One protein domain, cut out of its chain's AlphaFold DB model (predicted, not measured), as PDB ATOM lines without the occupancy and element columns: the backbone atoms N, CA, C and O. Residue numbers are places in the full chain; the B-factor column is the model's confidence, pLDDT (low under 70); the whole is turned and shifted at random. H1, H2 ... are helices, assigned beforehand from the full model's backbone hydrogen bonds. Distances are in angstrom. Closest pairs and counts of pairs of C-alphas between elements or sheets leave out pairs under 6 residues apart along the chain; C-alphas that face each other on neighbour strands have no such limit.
ATOM      1  N   ASP A   4     -12.104 -38.250 -32.607       96.88
ATOM      2  CA  ASP A   4     -12.919 -37.759 -31.492       96.88
ATOM      3  C   ASP A   4     -14.006 -36.782 -31.963       96.88
ATOM      4  O   ASP A   4     -15.171 -36.964 -31.613       96.88
ATOM      5  N   PHE A   5     -13.664 -35.831 -32.837       97.50
ATOM      6  CA  PHE A   5     -14.609 -34.906 -33.459       97.50
ATOM      7  C   PHE A   5     -15.703 -35.657 -34.226       97.50
ATOM      8  O   PHE A   5     -16.886 -35.365 -34.062       97.50
ATOM      9  N   VAL A   6     -15.325 -36.664 -35.023       98.06
ATOM     10  CA  VAL A   6     -16.290 -37.455 -35.805       98.06
ATOM     11  C   VAL A   6     -17.225 -38.264 -34.899       98.06
ATOM     12  O   VAL A   6     -18.434 -38.263 -35.131       98.06
ATOM     13  N   ARG A   7     -16.707 -38.890 -33.829       98.31
ATOM     14  CA  ARG A   7     -17.557 -39.587 -32.840       98.31
ATOM     15  C   ARG A   7     -18.517 -38.629 -32.149       98.31
ATOM     16  O   ARG A   7     -19.685 -38.962 -31.974       98.31
ATOM     17  N   ALA A   8     -18.039 -37.448 -31.768       98.31
ATOM     18  CA  ALA A   8     -18.853 -36.453 -31.084       98.31
ATOM     19  C   ALA A   8     -19.943 -35.850 -31.994       98.31
ATOM     20  O   ALA A   8     -21.008 -35.476 -31.506       98.31
ATOM     21  N   ALA A   9     -19.727 -35.848 -33.314       98.25
ATOM     22  CA  ALA A   9     -20.751 -35.547 -34.315       98.25
ATOM     23  C   ALA A   9     -21.788 -36.678 -34.505       98.25
ATOM     24  O   ALA A   9     -22.716 -36.523 -35.294       98.25
ATOM     25  N   GLY A  10     -21.638 -37.817 -33.817       98.38
ATOM     26  CA  GLY A  10     -22.529 -38.974 -33.935       98.38
ATOM     27  C   GLY A  10     -22.219 -39.899 -35.115       98.38
ATOM     28  O   GLY A  10     -23.050 -40.732 -35.468       98.38
ATOM     29  N   LEU A  11     -21.039 -39.773 -35.727       98.50
ATOM     30  CA  LEU A  11     -20.630 -40.568 -36.885       98.50
ATOM     31  C   LEU A  11     -19.537 -41.583 -36.529       98.50
ATOM     32  O   LEU A  11     -18.824 -41.459 -35.531       98.50
ATOM     33  N   VAL A  12     -19.366 -42.587 -37.391       98.00
ATOM     34  CA  VAL A  12     -18.275 -43.562 -37.279       98.00
ATOM     35  C   VAL A  12     -17.005 -42.979 -37.911       98.00
ATOM     36  O   VAL A  12     -17.013 -42.673 -39.108       98.00
ATOM     37  N   PRO A  13     -15.895 -42.838 -37.161       97.62
ATOM     38  CA  PRO A  13     -14.646 -42.354 -37.727       97.62
ATOM     39  C   PRO A  13     -14.088 -43.290 -38.791       97.62
ATOM     40  O   PRO A  13     -14.081 -44.510 -38.635       97.62
ATOM     41  N   ARG A  14     -13.541 -42.690 -39.843       95.81
ATOM     42  CA  ARG A  14     -12.765 -43.375 -40.874       95.81
ATOM     43  C   ARG A  14     -11.275 -43.190 -40.608       95.81
ATOM     44  O   ARG A  14     -10.864 -42.179 -40.047       95.81
ATOM     45  N   THR A  15     -10.476 -44.153 -41.053       94.31
ATOM     46  CA  THR A  15      -9.001 -44.106 -41.045       94.31
ATOM     47  C   THR A  15      -8.410 -44.075 -42.460       94.31
ATOM     48  O   THR A  15      -7.197 -43.990 -42.627       94.31
ATOM     49  N   ALA A  16      -9.262 -44.135 -43.489       94.38
ATOM     50  CA  ALA A  16      -8.883 -44.102 -44.894       94.38
ATOM     51  C   ALA A  16      -9.974 -43.419 -45.756       94.38
ATOM     52  O   ALA A  16     -11.153 -43.486 -45.393       94.38
ATOM     53  N   PRO A  17      -9.613 -42.818 -46.910       95.94
ATOM     54  CA  PRO A  17      -8.243 -42.526 -47.343       95.94
ATOM     55  C   PRO A  17      -7.536 -41.571 -46.373       95.94
ATOM     56  O   PRO A  17      -8.187 -40.846 -45.629       95.94
ATOM     57  N   SER A  18      -6.206 -41.604 -46.349       95.38
ATOM     58  CA  SER A  18      -5.393 -40.806 -45.430       95.38
ATOM     59  C   SER A  18      -4.158 -40.277 -46.158       95.38
ATOM     60  O   SER A  18      -3.461 -41.042 -46.833       95.38
ATOM     61  N   TRP A  19      -3.895 -38.969 -46.064       95.50
ATOM     62  CA  TRP A  19      -2.771 -38.360 -46.785       95.50
ATOM     63  C   TRP A  19      -1.416 -38.568 -46.103       95.50
ATOM     64  O   TRP A  19      -0.403 -38.546 -46.803       95.50
ATOM     65  N   ALA A  20      -1.367 -38.807 -44.787       94.25
ATOM     66  CA  ALA A  20      -0.124 -39.026 -44.040       94.25
ATOM     67  C   ALA A  20      -0.053 -40.386 -43.306       94.25
ATOM     68  O   ALA A  20       1.018 -40.758 -42.830       94.25
ATOM     69  N   GLY A  21      -1.131 -41.178 -43.284       92.06
ATOM     70  CA  GLY A  21      -1.195 -42.481 -42.621       92.06
ATOM     71  C   GLY A  21      -1.305 -42.419 -41.094       92.06
ATOM     72  O   GLY A  21      -0.881 -43.361 -40.425       92.06
ATOM     73  N   ARG A  22      -1.821 -41.327 -40.523       90.94
ATOM     74  CA  ARG A  22      -2.035 -41.187 -39.078       90.94
ATOM     75  C   ARG A  22      -3.213 -42.040 -38.611       90.94
ATOM     76  O   ARG A  22      -4.221 -42.182 -39.295       90.94
ATOM     77  N   SER A  23      -3.108 -42.571 -37.396       89.94
ATOM     78  CA  SER A  23      -4.154 -43.400 -36.782       89.94
ATOM     79  C   SER A  23      -5.252 -42.597 -36.076       89.94
ATOM     80  O   SER A  23      -6.317 -43.138 -35.788       89.94
ATOM     81  N   ASP A  24      -5.023 -41.311 -35.809       92.38
ATOM     82  CA  ASP A  24      -5.950 -40.426 -35.089       92.38
ATOM     83  C   ASP A  24      -7.005 -39.758 -35.983       92.38
ATOM     84  O   ASP A  24      -7.849 -38.997 -35.502       92.38
ATOM     85  N   GLY A  25      -6.973 -40.056 -37.284       93.06
ATOM     86  CA  GLY A  25      -7.896 -39.549 -38.290       93.06
ATOM     87  C   GLY A  25      -7.612 -38.123 -38.746       93.06
ATOM     88  O   GLY A  25      -8.252 -37.683 -39.700       93.06
ATOM     89  N   TYR A  26      -6.663 -37.387 -38.144       93.19
ATOM     90  CA  TYR A  26      -6.366 -35.991 -38.504       93.19
ATOM     91  C   TYR A  26      -6.259 -35.798 -40.020       93.19
ATOM     92  O   TYR A  26      -6.842 -34.864 -40.576       93.19
ATOM     93  N   ASP A  27      -5.622 -36.759 -40.678       95.38
ATOM     94  CA  ASP A  27      -5.309 -36.762 -42.095       95.38
ATOM     95  C   ASP A  27      -6.292 -37.511 -43.006       95.38
ATOM     96  O   ASP A  27      -5.978 -37.819 -44.155       95.38
ATOM     97  N   VAL A  28      -7.490 -37.793 -42.501       97.75
ATOM     98  CA  VAL A  28      -8.607 -38.303 -43.297       97.75
ATOM     99  C   VAL A  28      -9.418 -37.118 -43.834       97.75
ATOM    100  O   VAL A  28      -9.938 -36.331 -43.032       97.75
ATOM    101  N   PRO A  29      -9.539 -36.941 -45.160       97.62
ATOM    102  CA  PRO A  29     -10.247 -35.804 -45.735       97.62
ATOM    103  C   PRO A  29     -11.750 -35.903 -45.495       97.62
ATOM    104  O   PRO A  29     -12.302 -36.993 -45.364       97.62
ATOM    105  N   MET A  30     -12.448 -34.764 -45.477       97.31
ATOM    106  CA  MET A  30     -13.910 -34.784 -45.347       97.31
ATOM    107  C   MET A  30     -14.596 -35.440 -46.548       97.31
ATOM    108  O   MET A  30     -15.660 -36.029 -46.397       97.31
ATOM    109  N   THR A  31     -13.944 -35.431 -47.712       97.81
ATOM    110  CA  THR A  31     -14.390 -36.142 -48.919       97.81
ATOM    111  C   THR A  31     -14.362 -37.666 -48.771       97.81
ATOM    112  O   THR A  31     -14.913 -38.365 -49.615       97.81
ATOM    113  N   ALA A  32     -13.779 -38.202 -47.690       97.69
ATOM    114  CA  ALA A  32     -13.915 -39.611 -47.319       97.69
ATOM    115  C   ALA A  32     -15.333 -39.975 -46.850       97.69
ATOM    116  O   ALA A  32     -15.653 -41.159 -46.747       97.69
ATOM    117  N   TYR A  33     -16.160 -38.978 -46.528       98.25
ATOM    118  CA  TYR A  33     -17.514 -39.134 -46.016       98.25
ATOM    119  C   TYR A  33     -18.546 -38.763 -47.098       98.25
ATOM    120  O   TYR A  33     -18.299 -37.841 -47.884       98.25
ATOM    121  N   PRO A  34     -19.699 -39.456 -47.167       98.06
ATOM    122  CA  PRO A  34     -20.794 -39.082 -48.062       98.06
ATOM    123  C   PRO A  34     -21.375 -37.707 -47.696       98.06
ATOM    124  O   PRO A  34     -21.187 -37.221 -46.585       98.06
ATOM    125  N   GLU A  35     -22.114 -37.086 -48.615       98.44
ATOM    126  CA  GLU A  35     -22.631 -35.713 -48.464       98.44
ATOM    127  C   GLU A  35     -23.422 -35.489 -47.161       98.44
ATOM    128  O   GLU A  35     -23.182 -34.515 -46.452       98.44
ATOM    129  N   ASN A  36     -24.293 -36.429 -46.782       98.50
ATOM    130  CA  ASN A  36     -25.060 -36.335 -45.532       98.50
ATOM    131  C   ASN A  36     -24.168 -36.356 -44.275       98.50
ATOM    132  O   ASN A  36     -24.435 -35.641 -43.305       98.50
ATOM    133  N   ASP A  37     -23.087 -37.134 -44.299       98.62
ATOM    134  CA  ASP A  37     -22.114 -37.176 -43.207       98.62
ATOM    135  C   ASP A  37     -21.284 -35.883 -43.187       98.62
ATOM    136  O   ASP A  37     -21.033 -35.331 -42.119       98.62
ATOM    137  N   GLN A  38     -20.911 -35.344 -44.355       98.62
ATOM    138  CA  GLN A  38     -20.242 -34.040 -44.446       98.62
ATOM    139  C   GLN A  38     -21.114 -32.926 -43.855       98.62
ATOM    140  O   GLN A  38     -20.615 -32.124 -43.064       98.62
ATOM    141  N   ARG A  39     -22.418 -32.911 -44.165       98.69
ATOM    142  CA  ARG A  39     -23.392 -32.008 -43.535       98.69
ATOM    143  C   ARG A  39     -23.414 -32.178 -42.022       98.69
ATOM    144  O   ARG A  39     -23.290 -31.187 -41.317       98.69
ATOM    145  N   THR A  40     -23.503 -33.409 -41.526       98.81
ATOM    146  CA  THR A  40     -23.518 -33.687 -40.080       98.81
ATOM    147  C   THR A  40     -22.257 -33.159 -39.384       98.81
ATOM    148  O   THR A  40     -22.346 -32.523 -38.335       98.81
ATOM    149  N   LEU A  41     -21.079 -33.349 -39.990       98.62
ATOM    150  CA  LEU A  41     -19.811 -32.812 -39.481       98.62
ATOM    151  C   LEU A  41     -19.799 -31.275 -39.461       98.62
ATOM    152  O   LEU A  41     -19.329 -30.676 -38.493       98.62
ATOM    153  N   LEU A  42     -20.312 -30.632 -40.514       98.44
ATOM    154  CA  LEU A  42     -20.382 -29.173 -40.620       98.44
ATOM    155  C   LEU A  42     -21.400 -28.571 -39.642       98.44
ATOM    156  O   LEU A  42     -21.085 -27.592 -38.967       98.44
ATOM    157  N   ASP A  43     -22.589 -29.163 -39.523       98.50
ATOM    158  CA  ASP A  43     -23.616 -28.747 -38.561       98.50
ATOM    159  C   ASP A  43     -23.085 -28.873 -37.127       98.50
ATOM    160  O   ASP A  43     -23.256 -27.958 -36.317       98.50
ATOM    161  N   TYR A  44     -22.356 -29.955 -36.827       98.56
ATOM    162  CA  TYR A  44     -21.701 -30.122 -35.534       98.56
ATOM    163  C   TYR A  44     -20.637 -29.047 -35.269       98.56
ATOM    164  O   TYR A  44     -20.629 -28.455 -34.190       98.56
ATOM    165  N   ALA A  45     -19.786 -28.733 -36.252       97.81
ATOM    166  CA  ALA A  45     -18.791 -27.667 -36.121       97.81
ATOM    167  C   ALA A  45     -19.441 -26.303 -35.838       97.81
ATOM    168  O   ALA A  45     -19.020 -25.589 -34.928       97.81
ATOM    169  N   VAL A  46     -20.490 -25.947 -36.586       98.25
ATOM    170  CA  VAL A  46     -21.214 -24.681 -36.399       98.25
ATOM    171  C   VAL A  46     -21.897 -24.629 -35.032       98.25
ATOM    172  O   VAL A  46     -21.869 -23.584 -34.378       98.25
ATOM    173  N   ARG A  47     -22.466 -25.749 -34.571       98.25
ATOM    174  CA  ARG A  47     -23.035 -25.856 -33.224       98.25
ATOM    175  C   ARG A  47     -21.977 -25.622 -32.148       98.25
ATOM    176  O   ARG A  47     -22.203 -24.780 -31.285       98.25
ATOM    177  N   LEU A  48     -20.820 -26.281 -32.233       98.00
ATOM    178  CA  LEU A  48     -19.714 -26.074 -31.290       98.00
ATOM    179  C   LEU A  48     -19.266 -24.609 -31.251       98.00
ATOM    180  O   LEU A  48     -19.086 -24.048 -30.175       98.00
ATOM    181  N   MET A  49     -19.130 -23.959 -32.412       97.62
ATOM    182  CA  MET A  49     -18.798 -22.531 -32.461       97.62
ATOM    183  C   MET A  49     -19.826 -21.694 -31.689       97.62
ATOM    184  O   MET A  49     -19.438 -20.873 -30.859       97.62
ATOM    185  N   SER A  50     -21.121 -21.948 -31.895       97.81
ATOM    186  CA  SER A  50     -22.194 -21.257 -31.170       97.81
ATOM    187  C   SER A  50     -22.178 -21.536 -29.663       97.81
ATOM    188  O   SER A  50     -22.361 -20.610 -28.878       97.81
ATOM    189  N   GLU A  51     -21.964 -22.786 -29.246       98.12
ATOM    190  CA  GLU A  51     -21.883 -23.188 -27.829       98.12
ATOM    191  C   GLU A  51     -20.713 -22.506 -27.105       98.12
ATOM    192  O   GLU A  51     -20.798 -22.219 -25.912       98.12
ATOM    193  N   HIS A  52     -19.650 -22.175 -27.841       97.88
ATOM    194  CA  HIS A  52     -18.496 -21.424 -27.348       97.88
ATOM    195  C   HIS A  52     -18.590 -19.906 -27.580       97.88
ATOM    196  O   HIS A  52     -17.594 -19.197 -27.436       97.88
ATOM    197  N   GLY A  53     -19.772 -19.382 -27.925       98.12
ATOM    198  CA  GLY A  53     -20.007 -17.943 -28.072       98.12
ATOM    199  C   GLY A  53     -19.353 -17.311 -29.305       98.12
ATOM    200  O   GLY A  53     -19.224 -16.088 -29.371       98.12
ATOM    201  N   LEU A  54     -18.931 -18.115 -30.283       97.56
ATOM    202  CA  LEU A  54     -18.408 -17.624 -31.554       97.56
ATOM    203  C   LEU A  54     -19.558 -17.314 -32.517       97.56
ATOM    204  O   LEU A  54     -20.580 -18.002 -32.557       97.56
ATOM    205  N   ALA A  55     -19.367 -16.284 -33.341       96.25
ATOM    206  CA  ALA A  55     -20.304 -15.965 -34.411       96.25
ATOM    207  C   ALA A  55     -20.399 -17.120 -35.422       96.25
ATOM    208  O   ALA A  55     -19.418 -17.826 -35.677       96.25
ATOM    209  N   ARG A  56     -21.573 -17.276 -36.048       96.94
ATOM    210  CA  ARG A  56     -21.763 -18.248 -37.130       96.94
ATOM    211  C   ARG A  56     -20.763 -17.952 -38.260       96.94
ATOM    212  O   ARG A  56     -20.780 -16.837 -38.787       96.94
ATOM    213  N   PRO A  57     -19.926 -18.920 -38.669       97.25
ATOM    214  CA  PRO A  57     -19.005 -18.712 -39.775       97.25
ATOM    215  C   PRO A  57     -19.773 -18.555 -41.091       97.25
ATOM    216  O   PRO A  57     -20.783 -19.219 -41.321       97.25
ATOM    217  N   THR A  58     -19.274 -17.688 -41.970       97.56
ATOM    218  CA  THR A  58     -19.838 -17.474 -43.314       97.56
ATOM    219  C   THR A  58     -18.931 -17.991 -44.422       97.56
ATOM    220  O   THR A  58     -19.327 -17.999 -45.582       97.56
ATOM    221  N   THR A  59     -17.704 -18.397 -44.101       98.06
ATOM    222  CA  THR A  59     -16.718 -18.884 -45.071       98.06
ATOM    223  C   THR A  59     -16.085 -20.176 -44.587       98.06
ATOM    224  O   THR A  59     -16.001 -20.398 -43.378       98.06
ATOM    225  N   PHE A  60     -15.631 -21.007 -45.516       98.25
ATOM    226  CA  PHE A  60     -15.094 -22.329 -45.220       98.25
ATOM    227  C   PHE A  60     -13.721 -22.556 -45.864       98.25
ATOM    228  O   PHE A  60     -13.305 -21.832 -46.769       98.25
ATOM    229  N   ARG A  61     -13.001 -23.540 -45.322       96.75
ATOM    230  CA  ARG A  61     -11.818 -24.149 -45.923       96.75
ATOM    231  C   ARG A  61     -11.683 -25.572 -45.393       96.75
ATOM    232  O   ARG A  61     -11.568 -25.776 -44.184       96.75
ATOM    233  N   ALA A  62     -11.612 -26.547 -46.286       96.62
ATOM    234  CA  ALA A  62     -11.375 -27.933 -45.932       96.62
ATOM    235  C   ALA A  62      -9.929 -28.168 -45.472       96.62
ATOM    236  O   ALA A  62      -8.954 -27.678 -46.059       96.62
ATOM    237  N   GLY A  63      -9.786 -29.010 -44.447       93.12
ATOM    238  CA  GLY A  63      -8.493 -29.554 -44.041       93.12
ATOM    239  C   GLY A  63      -7.825 -30.307 -45.195       93.12
ATOM    240  O   GLY A  63      -8.486 -31.015 -45.954       93.12
ATOM    241  N   GLY A  64      -6.514 -30.113 -45.357       92.56
ATOM    242  CA  GLY A  64      -5.749 -30.718 -46.452       92.56
ATOM    243  C   GLY A  64      -6.193 -30.288 -47.853       92.56
ATOM    244  O   GLY A  64      -5.796 -30.933 -48.809       92.56
ATOM    245  N   GLN A  65      -7.012 -29.233 -47.988       95.19
ATOM    246  CA  GLN A  65      -7.543 -28.766 -49.276       95.19
ATOM    247  C   GLN A  65      -8.463 -29.789 -49.969       95.19
ATOM    248  O   GLN A  65      -8.647 -29.749 -51.180       95.19
ATOM    249  N   PHE A  66      -9.071 -30.706 -49.211       97.75
ATOM    250  CA  PHE A  66      -9.989 -31.706 -49.754       97.75
ATOM    251  C   PHE A  66     -11.447 -31.283 -49.563       97.75
ATOM    252  O   PHE A  66     -12.086 -31.703 -48.600       97.75
ATOM    253  N   ALA A  67     -11.968 -30.496 -50.503       98.31
ATOM    254  CA  ALA A  67     -13.404 -30.326 -50.727       98.31
ATOM    255  C   ALA A  67     -13.758 -30.852 -52.126       98.31
ATOM    256  O   ALA A  67     -12.911 -30.872 -53.017       98.31
ATOM    257  N   ASN A  68     -14.985 -31.323 -52.314       97.88
ATOM    258  CA  ASN A  68     -15.512 -31.742 -53.613       97.88
ATOM    259  C   ASN A  68     -16.892 -31.121 -53.861       97.88
ATOM    260  O   ASN A  68     -17.383 -30.345 -53.047       97.88
ATOM    261  N   ASP A  69     -17.540 -31.474 -54.967       98.38
ATOM    262  CA  ASP A  69     -18.865 -30.969 -55.342       98.38
ATOM    263  C   ASP A  69     -19.905 -31.169 -54.222       98.38
ATOM    264  O   ASP A  69     -20.655 -30.244 -53.917       98.38
ATOM    265  N   ALA A  70     -19.884 -32.315 -53.532       98.56
ATOM    266  CA  ALA A  70     -20.739 -32.577 -52.372       98.56
ATOM    267  C   ALA A  70     -20.447 -31.638 -51.191       98.56
ATOM    268  O   ALA A  70     -21.377 -31.122 -50.564       98.56
ATOM    269  N   THR A  71     -19.170 -31.363 -50.914       98.69
ATOM    270  CA  THR A  71     -18.779 -30.365 -49.911       98.69
ATOM    271  C   THR A  71     -19.333 -28.993 -50.279       98.69
ATOM    272  O   THR A  71     -20.001 -28.364 -49.462       98.69
ATOM    273  N   LEU A  72     -19.115 -28.542 -51.517       98.75
ATOM    274  CA  LEU A  72     -19.519 -27.208 -51.964       98.75
ATOM    275  C   LEU A  72     -21.048 -27.050 -51.965       98.75
ATOM    276  O   LEU A  72     -21.555 -26.046 -51.461       98.75
ATOM    277  N   ARG A  73     -21.802 -28.057 -52.434       98.69
ATOM    278  CA  ARG A  73     -23.273 -28.080 -52.326       98.69
ATOM    279  C   ARG A  73     -23.742 -27.970 -50.881       98.69
ATOM    280  O   ARG A  73     -24.643 -27.185 -50.588       98.69
ATOM    281  N   THR A  74     -23.115 -28.723 -49.980       98.75
ATOM    282  CA  THR A  74     -23.455 -28.697 -48.554       98.75
ATOM    283  C   THR A  74     -23.222 -27.311 -47.955       98.75
ATOM    284  O   THR A  74     -24.113 -26.772 -47.301       98.75
ATOM    285  N   LEU A  75     -22.070 -26.694 -48.232       98.75
ATOM    286  CA  LEU A  75     -21.740 -25.341 -47.774       98.75
ATOM    287  C   LEU A  75     -22.742 -24.302 -48.286       98.75
ATOM    288  O   LEU A  75     -23.259 -23.507 -47.497       98.75
ATOM    289  N   ALA A  76     -23.066 -24.346 -49.579       98.50
ATOM    290  CA  ALA A  76     -24.058 -23.463 -50.185       98.50
ATOM    291  C   ALA A  76     -25.439 -23.631 -49.527       98.50
ATOM    292  O   ALA A  76     -26.066 -22.651 -49.129       98.50
ATOM    293  N   ALA A  77     -25.885 -24.876 -49.320       98.50
ATOM    294  CA  ALA A  77     -27.153 -25.182 -48.656       98.50
ATOM    295  C   ALA A  77     -27.181 -24.774 -47.171       98.50
ATOM    296  O   ALA A  77     -28.252 -24.608 -46.591       98.50
ATOM    297  N   MET A  78     -26.015 -24.619 -46.543       98.38
ATOM    298  CA  MET A  78     -25.860 -24.103 -45.182       98.38
ATOM    299  C   MET A  78     -25.680 -22.575 -45.138       98.38
ATOM    300  O   MET A  78     -25.539 -22.010 -44.054       98.38
ATOM    301  N   GLY A  79     -25.694 -21.881 -46.279       98.00
ATOM    302  CA  GLY A  79     -25.587 -20.423 -46.344       98.00
ATOM    303  C   GLY A  79     -24.170 -19.875 -46.157       98.00
ATOM    304  O   GLY A  79     -24.015 -18.702 -45.810       98.00
ATOM    305  N   PHE A  80     -23.132 -20.692 -46.368       98.69
ATOM    306  CA  PHE A  80     -21.778 -20.165 -46.544       98.69
ATOM    307  C   PHE A  80     -21.708 -19.372 -47.853       98.69
ATOM    308  O   PHE A  80     -22.313 -19.751 -48.852       98.69
ATOM    309  N   VAL A  81     -20.959 -18.269 -47.851       98.44
ATOM    310  CA  VAL A  81     -20.837 -17.367 -49.011       98.44
ATOM    311  C   VAL A  81     -19.562 -17.600 -49.814       98.44
ATOM    312  O   VAL A  81     -19.510 -17.235 -50.988       98.44
ATOM    313  N   ALA A  82     -18.540 -18.201 -49.197       98.50
ATOM    314  CA  ALA A  82     -17.306 -18.565 -49.877       98.50
ATOM    315  C   ALA A  82     -16.649 -19.822 -49.297       98.50
ATOM    316  O   ALA A  82     -16.691 -20.051 -48.085       98.50
ATOM    317  N   ASP A  83     -15.982 -20.569 -50.167       98.50
ATOM    318  CA  ASP A  83     -14.982 -21.575 -49.833       98.50
ATOM    319  C   ASP A  83     -13.622 -21.164 -50.416       98.50
ATOM    320  O   ASP A  83     -13.532 -20.378 -51.361       98.50
ATOM    321  N   ALA A  84     -12.554 -21.637 -49.790       97.94
ATOM    322  CA  ALA A  84     -11.189 -21.432 -50.251       97.94
ATOM    323  C   ALA A  84     -10.403 -22.746 -50.234       97.94
ATOM    324  O   ALA A  84      -9.203 -22.741 -49.952       97.94
ATOM    325  N   SER A  85     -11.063 -23.886 -50.435       97.75
ATOM    326  CA  SER A  85     -10.402 -25.191 -50.393       97.75
ATOM    327  C   SER A  85      -9.639 -25.492 -51.671       97.75
ATOM    328  O   SER A  85      -8.681 -26.266 -51.619       97.75
ATOM    329  N   ALA A  86     -10.036 -24.900 -52.797       97.62
ATOM    330  CA  ALA A  86      -9.443 -25.211 -54.078       97.62
ATOM    331  C   ALA A  86      -7.982 -24.780 -54.167       97.62
ATOM    332  O   ALA A  86      -7.562 -23.745 -53.645       97.62
ATOM    333  N   VAL A  87      -7.199 -25.597 -54.861       95.69
ATOM    334  CA  VAL A  87      -5.788 -25.371 -55.179       95.69
ATOM    335  C   VAL A  87      -5.524 -25.807 -56.618       95.69
ATOM    336  O   VAL A  87      -6.351 -26.515 -57.200       95.69
ATOM    337  N   PRO A  88      -4.388 -25.411 -57.215       94.81
ATOM    338  CA  PRO A  88      -3.973 -25.959 -58.499       94.81
ATOM    339  C   PRO A  88      -3.868 -27.490 -58.460       94.81
ATOM    340  O   PRO A  88      -3.616 -28.082 -57.407       94.81
ATOM    341  N   SER A  89      -4.044 -28.129 -59.617       96.06
ATOM    342  CA  SER A  89      -3.978 -29.589 -59.743       96.06
ATOM    343  C   SER A  89      -2.678 -30.170 -59.177       96.06
ATOM    344  O   SER A  89      -1.602 -29.605 -59.382       96.06
ATOM    345  N   GLY A  90      -2.759 -31.325 -58.515       94.69
ATOM    346  CA  GLY A  90      -1.601 -31.976 -57.905       94.69
ATOM    347  C   GLY A  90      -2.010 -33.009 -56.859       94.69
ATOM    348  O   GLY A  90      -2.991 -33.730 -57.033       94.69
ATOM    349  N   GLY A  91      -1.273 -33.065 -55.752       93.88
ATOM    350  CA  GLY A  91      -1.598 -33.934 -54.626       93.88
ATOM    351  C   GLY A  91      -1.083 -33.403 -53.296       93.88
ATOM    352  O   GLY A  91      -0.264 -32.482 -53.244       93.88
ATOM    353  N   PHE A  92      -1.557 -34.023 -52.222       92.56
ATOM    354  CA  PHE A  92      -1.116 -33.774 -50.858       92.56
ATOM    355  C   PHE A  92      -0.801 -35.090 -50.167       92.56
ATOM    356  O   PHE A  92      -1.658 -35.969 -50.047       92.56
ATOM    357  N   GLY A  93       0.447 -35.229 -49.721       93.50
ATOM    358  CA  GLY A  93       0.944 -36.490 -49.185       93.50
ATOM    359  C   GLY A  93       0.710 -37.632 -50.175       93.50
ATOM    360  O   GLY A  93       1.216 -37.609 -51.294       93.50
ATOM    361  N   ARG A  94      -0.065 -38.632 -49.756       95.94
ATOM    362  CA  ARG A  94      -0.360 -39.844 -50.538       95.94
ATOM    363  C   ARG A  94      -1.600 -39.743 -51.429       95.94
ATOM    364  O   ARG A  94      -1.917 -40.713 -52.112       95.94
ATOM    365  N   LEU A  95      -2.329 -38.628 -51.390       97.38
ATOM    366  CA  LEU A  95      -3.612 -38.489 -52.076       97.38
ATOM    367  C   LEU A  95      -3.532 -37.453 -53.204       97.38
ATOM    368  O   LEU A  95      -2.963 -36.377 -52.999       97.38
ATOM    369  N   PRO A  96      -4.123 -37.731 -54.378       97.19
ATOM    370  CA  PRO A  96      -4.327 -36.704 -55.391       97.19
ATOM    371  C   PRO A  96      -5.363 -35.693 -54.896       97.19
ATOM    372  O   PRO A  96      -6.333 -36.071 -54.238       97.19
ATOM    373  N   TYR A  97      -5.182 -34.415 -55.225       97.31
ATOM    374  CA  TYR A  97      -6.216 -33.418 -54.971       97.31
ATOM    375  C   TYR A  97      -7.458 -33.703 -55.831       97.31
ATOM    376  O   TYR A  97      -7.321 -34.191 -56.952       97.31
ATOM    377  N   PRO A  98      -8.665 -33.333 -55.364       97.31
ATOM    378  CA  PRO A  98      -9.881 -33.382 -56.180       97.31
ATOM    379  C   PRO A  98      -9.943 -32.255 -57.232       97.31
ATOM    380  O   PRO A  98     -10.929 -32.140 -57.960       97.31
ATOM    381  N   TRP A  99      -8.909 -31.413 -57.301       98.00
ATOM    382  CA  TRP A  99      -8.869 -30.206 -58.116       98.00
ATOM    383  C   TRP A  99      -8.092 -30.402 -59.416       98.00
ATOM    384  O   TRP A  99      -7.011 -30.992 -59.429       98.00
ATOM    385  N   THR A 100      -8.598 -29.818 -60.498       97.50
ATOM    386  CA  THR A 100      -7.977 -29.792 -61.832       97.50
ATOM    387  C   THR A 100      -7.685 -28.361 -62.291       97.50
ATOM    388  O   THR A 100      -7.648 -28.078 -63.487       97.50
ATOM    389  N   LEU A 101      -7.540 -27.433 -61.342       96.19
ATOM    390  CA  LEU A 101      -7.409 -26.006 -61.621       96.19
ATOM    391  C   LEU A 101      -5.999 -25.629 -62.085       96.19
ATOM    392  O   LEU A 101      -5.002 -26.217 -61.656       96.19
ATOM    393  N   ALA A 102      -5.922 -24.592 -62.918       93.94
ATOM    394  CA  ALA A 102      -4.662 -23.973 -63.310       93.94
ATOM    395  C   ALA A 102      -4.025 -23.186 -62.141       93.94
ATOM    396  O   ALA A 102      -4.747 -22.711 -61.257       93.94
ATOM    397  N   PRO A 103      -2.693 -22.984 -62.141       90.62
ATOM    398  CA  PRO A 103      -1.994 -22.187 -61.128       90.62
ATOM    399  C   PRO A 103      -2.507 -20.755 -60.942       90.62
ATOM    400  O   PRO A 103      -2.313 -20.178 -59.877       90.62
ATOM    401  N   ASP A 104      -3.147 -20.177 -61.956       91.69
ATOM    402  CA  ASP A 104      -3.650 -18.805 -61.954       91.69
ATOM    403  C   ASP A 104      -5.186 -18.715 -61.892       91.69
ATOM    404  O   ASP A 104      -5.748 -17.636 -62.116       91.69
ATOM    405  N   ALA A 105      -5.863 -19.821 -61.554       95.00
ATOM    406  CA  ALA A 105      -7.317 -19.894 -61.449       95.00
ATOM    407  C   ALA A 105      -7.883 -18.781 -60.550       95.00
ATOM    408  O   ALA A 105      -7.494 -18.626 -59.392       95.00
ATOM    409  N   GLN A 106      -8.809 -17.995 -61.098       96.19
ATOM    410  CA  GLN A 106      -9.473 -16.899 -60.392       96.19
ATOM    411  C   GLN A 106     -10.763 -17.374 -59.713       96.19
ATOM    412  O   GLN A 106     -11.304 -18.403 -60.119       96.19
ATOM    413  N   PRO A 107     -11.281 -16.639 -58.709       97.75
ATOM    414  CA  PRO A 107     -12.525 -17.011 -58.054       97.75
ATOM    415  C   PRO A 107     -13.691 -17.186 -59.029       97.75
ATOM    416  O   PRO A 107     -13.851 -16.416 -59.983       97.75
ATOM    417  N   TYR A 108     -14.521 -18.188 -58.761       98.00
ATOM    418  CA  TYR A 108     -15.648 -18.583 -59.601       98.00
ATOM    419  C   TYR A 108     -16.781 -19.141 -58.742       98.00
ATOM    420  O   TYR A 108     -16.590 -19.494 -57.581       98.00
ATOM    421  N   ARG A 109     -17.983 -19.210 -59.314       98.31
ATOM    422  CA  ARG A 109     -19.086 -19.977 -58.728       98.31
ATOM    423  C   ARG A 109     -19.031 -21.387 -59.300       98.31
ATOM    424  O   ARG A 109     -19.061 -21.493 -60.527       98.31
ATOM    425  N   PRO A 110     -18.894 -22.442 -58.482       98.31
ATOM    426  CA  PRO A 110     -18.836 -23.811 -58.977       98.31
ATOM    427  C   PRO A 110     -20.146 -24.265 -59.627       98.31
ATOM    428  O   PRO A 110     -21.220 -23.719 -59.367       98.31
ATOM    429  N   SER A 111     -20.070 -25.310 -60.443       98.25
ATOM    430  CA  SER A 111     -21.226 -26.107 -60.834       98.25
ATOM    431  C   SER A 111     -21.685 -26.973 -59.665       98.25
ATOM    432  O   SER A 111     -20.884 -27.452 -58.862       98.25
ATOM    433  N   THR A 112     -22.988 -27.231 -59.598       97.00
ATOM    434  CA  THR A 112     -23.574 -28.136 -58.605       97.00
ATOM    435  C   THR A 112     -23.108 -29.581 -58.767       97.00
ATOM    436  O   THR A 112     -23.133 -30.318 -57.788       97.00
ATOM    437  N   SER A 113     -22.672 -29.995 -59.962       97.12
ATOM    438  CA  SER A 113     -22.269 -31.376 -60.265       97.12
ATOM    439  C   SER A 113     -20.770 -31.553 -60.512       97.12
ATOM    440  O   SER A 113     -20.327 -32.672 -60.751       97.12
ATOM    441  N   ASP A 114     -20.000 -30.465 -60.540       98.06
ATOM    442  CA  ASP A 114     -18.564 -30.505 -60.811       98.06
ATOM    443  C   ASP A 114     -17.878 -29.299 -60.168       98.06
ATOM    444  O   ASP A 114     -17.998 -28.164 -60.637       98.06
ATOM    445  N   ALA A 115     -17.133 -29.564 -59.095       97.88
ATOM    446  CA  ALA A 115     -16.428 -28.537 -58.346       97.88
ATOM    447  C   ALA A 115     -15.363 -27.811 -59.178       97.88
ATOM    448  O   ALA A 115     -15.036 -26.689 -58.835       97.88
ATOM    449  N   ASN A 116     -14.848 -28.400 -60.263       98.25
ATOM    450  CA  ASN A 116     -13.792 -27.808 -61.092       98.25
ATOM    451  C   ASN A 116     -14.321 -26.961 -62.253       98.25
ATOM    452  O   ASN A 116     -13.539 -26.427 -63.045       98.25
ATOM    453  N   ARG A 117     -15.643 -26.849 -62.391       98.12
ATOM    454  CA  ARG A 117     -16.283 -26.088 -63.461       98.12
ATOM    455  C   ARG A 117     -17.071 -24.930 -62.894       98.12
ATOM    456  O   ARG A 117     -17.704 -25.051 -61.853       98.12
ATOM    457  N   ALA A 118     -17.082 -23.823 -63.627       97.88
ATOM    458  CA  ALA A 118     -17.991 -22.731 -63.335       97.88
ATOM    459  C   ALA A 118     -19.454 -23.153 -63.557       97.88
ATOM    460  O   ALA A 118     -19.758 -23.923 -64.471       97.88
ATOM    461  N   GLY A 119     -20.346 -22.618 -62.731       97.31
ATOM    462  CA  GLY A 119     -21.785 -22.833 -62.771       97.31
ATOM    463  C   GLY A 119     -22.519 -21.801 -61.917       97.31
ATOM    464  O   GLY A 119     -22.120 -20.637 -61.854       97.31
ATOM    465  N   ASP A 120     -23.610 -22.222 -61.291       95.75
ATOM    466  CA  ASP A 120     -24.594 -21.361 -60.634       95.75
ATOM    467  C   ASP A 120     -24.733 -21.607 -59.125       95.75
ATOM    468  O   ASP A 120     -25.632 -21.049 -58.489       95.75
ATOM    469  N   LEU A 121     -23.833 -22.391 -58.518       97.62
ATOM    470  CA  LEU A 121     -23.857 -22.614 -57.078       97.62
ATOM    471  C   LEU A 121     -23.713 -21.262 -56.342       97.62
ATOM    472  O   LEU A 121     -22.792 -20.495 -56.648       97.62
ATOM    473  N   PRO A 122     -24.576 -20.938 -55.356       97.19
ATOM    474  CA  PRO A 122     -24.551 -19.655 -54.648       97.19
ATOM    475  C   PRO A 122     -23.448 -19.611 -53.572       97.19
ATOM    476  O   PRO A 122     -23.678 -19.213 -52.434       97.19
ATOM    477  N   LEU A 123     -22.240 -20.022 -53.949       98.38
ATOM    478  CA  LEU A 123     -21.027 -20.078 -53.144       98.38
ATOM    479  C   LEU A 123     -19.867 -19.642 -54.041       98.38
ATOM    480  O   LEU A 123     -19.719 -20.158 -55.149       98.38
ATOM    481  N   LEU A 124     -19.050 -18.693 -53.592       98.62
ATOM    482  CA  LEU A 124     -17.813 -18.365 -54.297       98.62
ATOM    483  C   LEU A 124     -16.717 -19.358 -53.897       98.62
ATOM    484  O   LEU A 124     -16.347 -19.402 -52.730       98.62
ATOM    485  N   GLU A 125     -16.141 -20.087 -54.847       98.50
ATOM    486  CA  GLU A 125     -14.849 -20.741 -54.634       98.50
ATOM    487  C   GLU A 125     -13.733 -19.733 -54.918       98.50
ATOM    488  O   GLU A 125     -13.695 -19.121 -55.989       98.50
ATOM    489  N   ALA A 126     -12.824 -19.551 -53.962       98.06
ATOM    490  CA  ALA A 126     -11.684 -18.646 -54.050       98.06
ATOM    491  C   ALA A 126     -10.364 -19.435 -53.931       98.06
ATOM    492  O   ALA A 126      -9.798 -19.514 -52.832       98.06
TER     493      ALA A 126
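AT A GLANCE: This is residues 4 to 126 of the 214 residues of an uncharacterized protein of Chloroflexi bacterium (UniProt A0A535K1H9). This domain has little regular structure: the longest helix, H2, lies toward one end with the small H1 close beside it, the shorter H3 packs on residues 35 to 39 of H2, and the long loops of residues 78 to 126 make the other end, on the far side of H3 from H2. Residues 59 to 60, 82 to 83 and 124 to 125 make a short parallel row, 82 to 83 in the middle. The printed part has 123 residues with three named helices, H1, H2, H3, and no named strand; it is all helix, though named elements hold only 31 residues. It is compact, radius of gyration of the C-alphas 14.3 A, spanning 37 by 33 by 22 A.

IN THESE COORDINATES: H2, residues 35 to 51, runs 24.2 A from C-alpha 35 at (-22.631, -35.713, -48.464). H3, residues 69 to 77, runs 12.1 A to C-alpha 77 at (-27.153, -25.182, -48.656). H1 is residues 4 to 8, 6.1 A.

HOW THE PARTS SIT: H2 touches H3 with residues 35 to 39 alone; the closest C-alphas, of Glu 35 and Ala 70, are 5.4 A apart. They run the same way at a steep tilt of 44 degrees. H1 and H2 are close but not clearly touching, closest C-alphas Val 6 and Leu 41, 6.9 A. H1 and H3 are apart. In H1, H2 and H3 every O i to N i+4 pair is within hydrogen-bond range.

THE WHOLE: The farthest C-alphas, of Glu 51 and Ala 102, are 39.4 A apart. The printed part has no cut. Both links are long, and residues 78 to 126 hold no named element. No printed residue is under 70 in pLDDT.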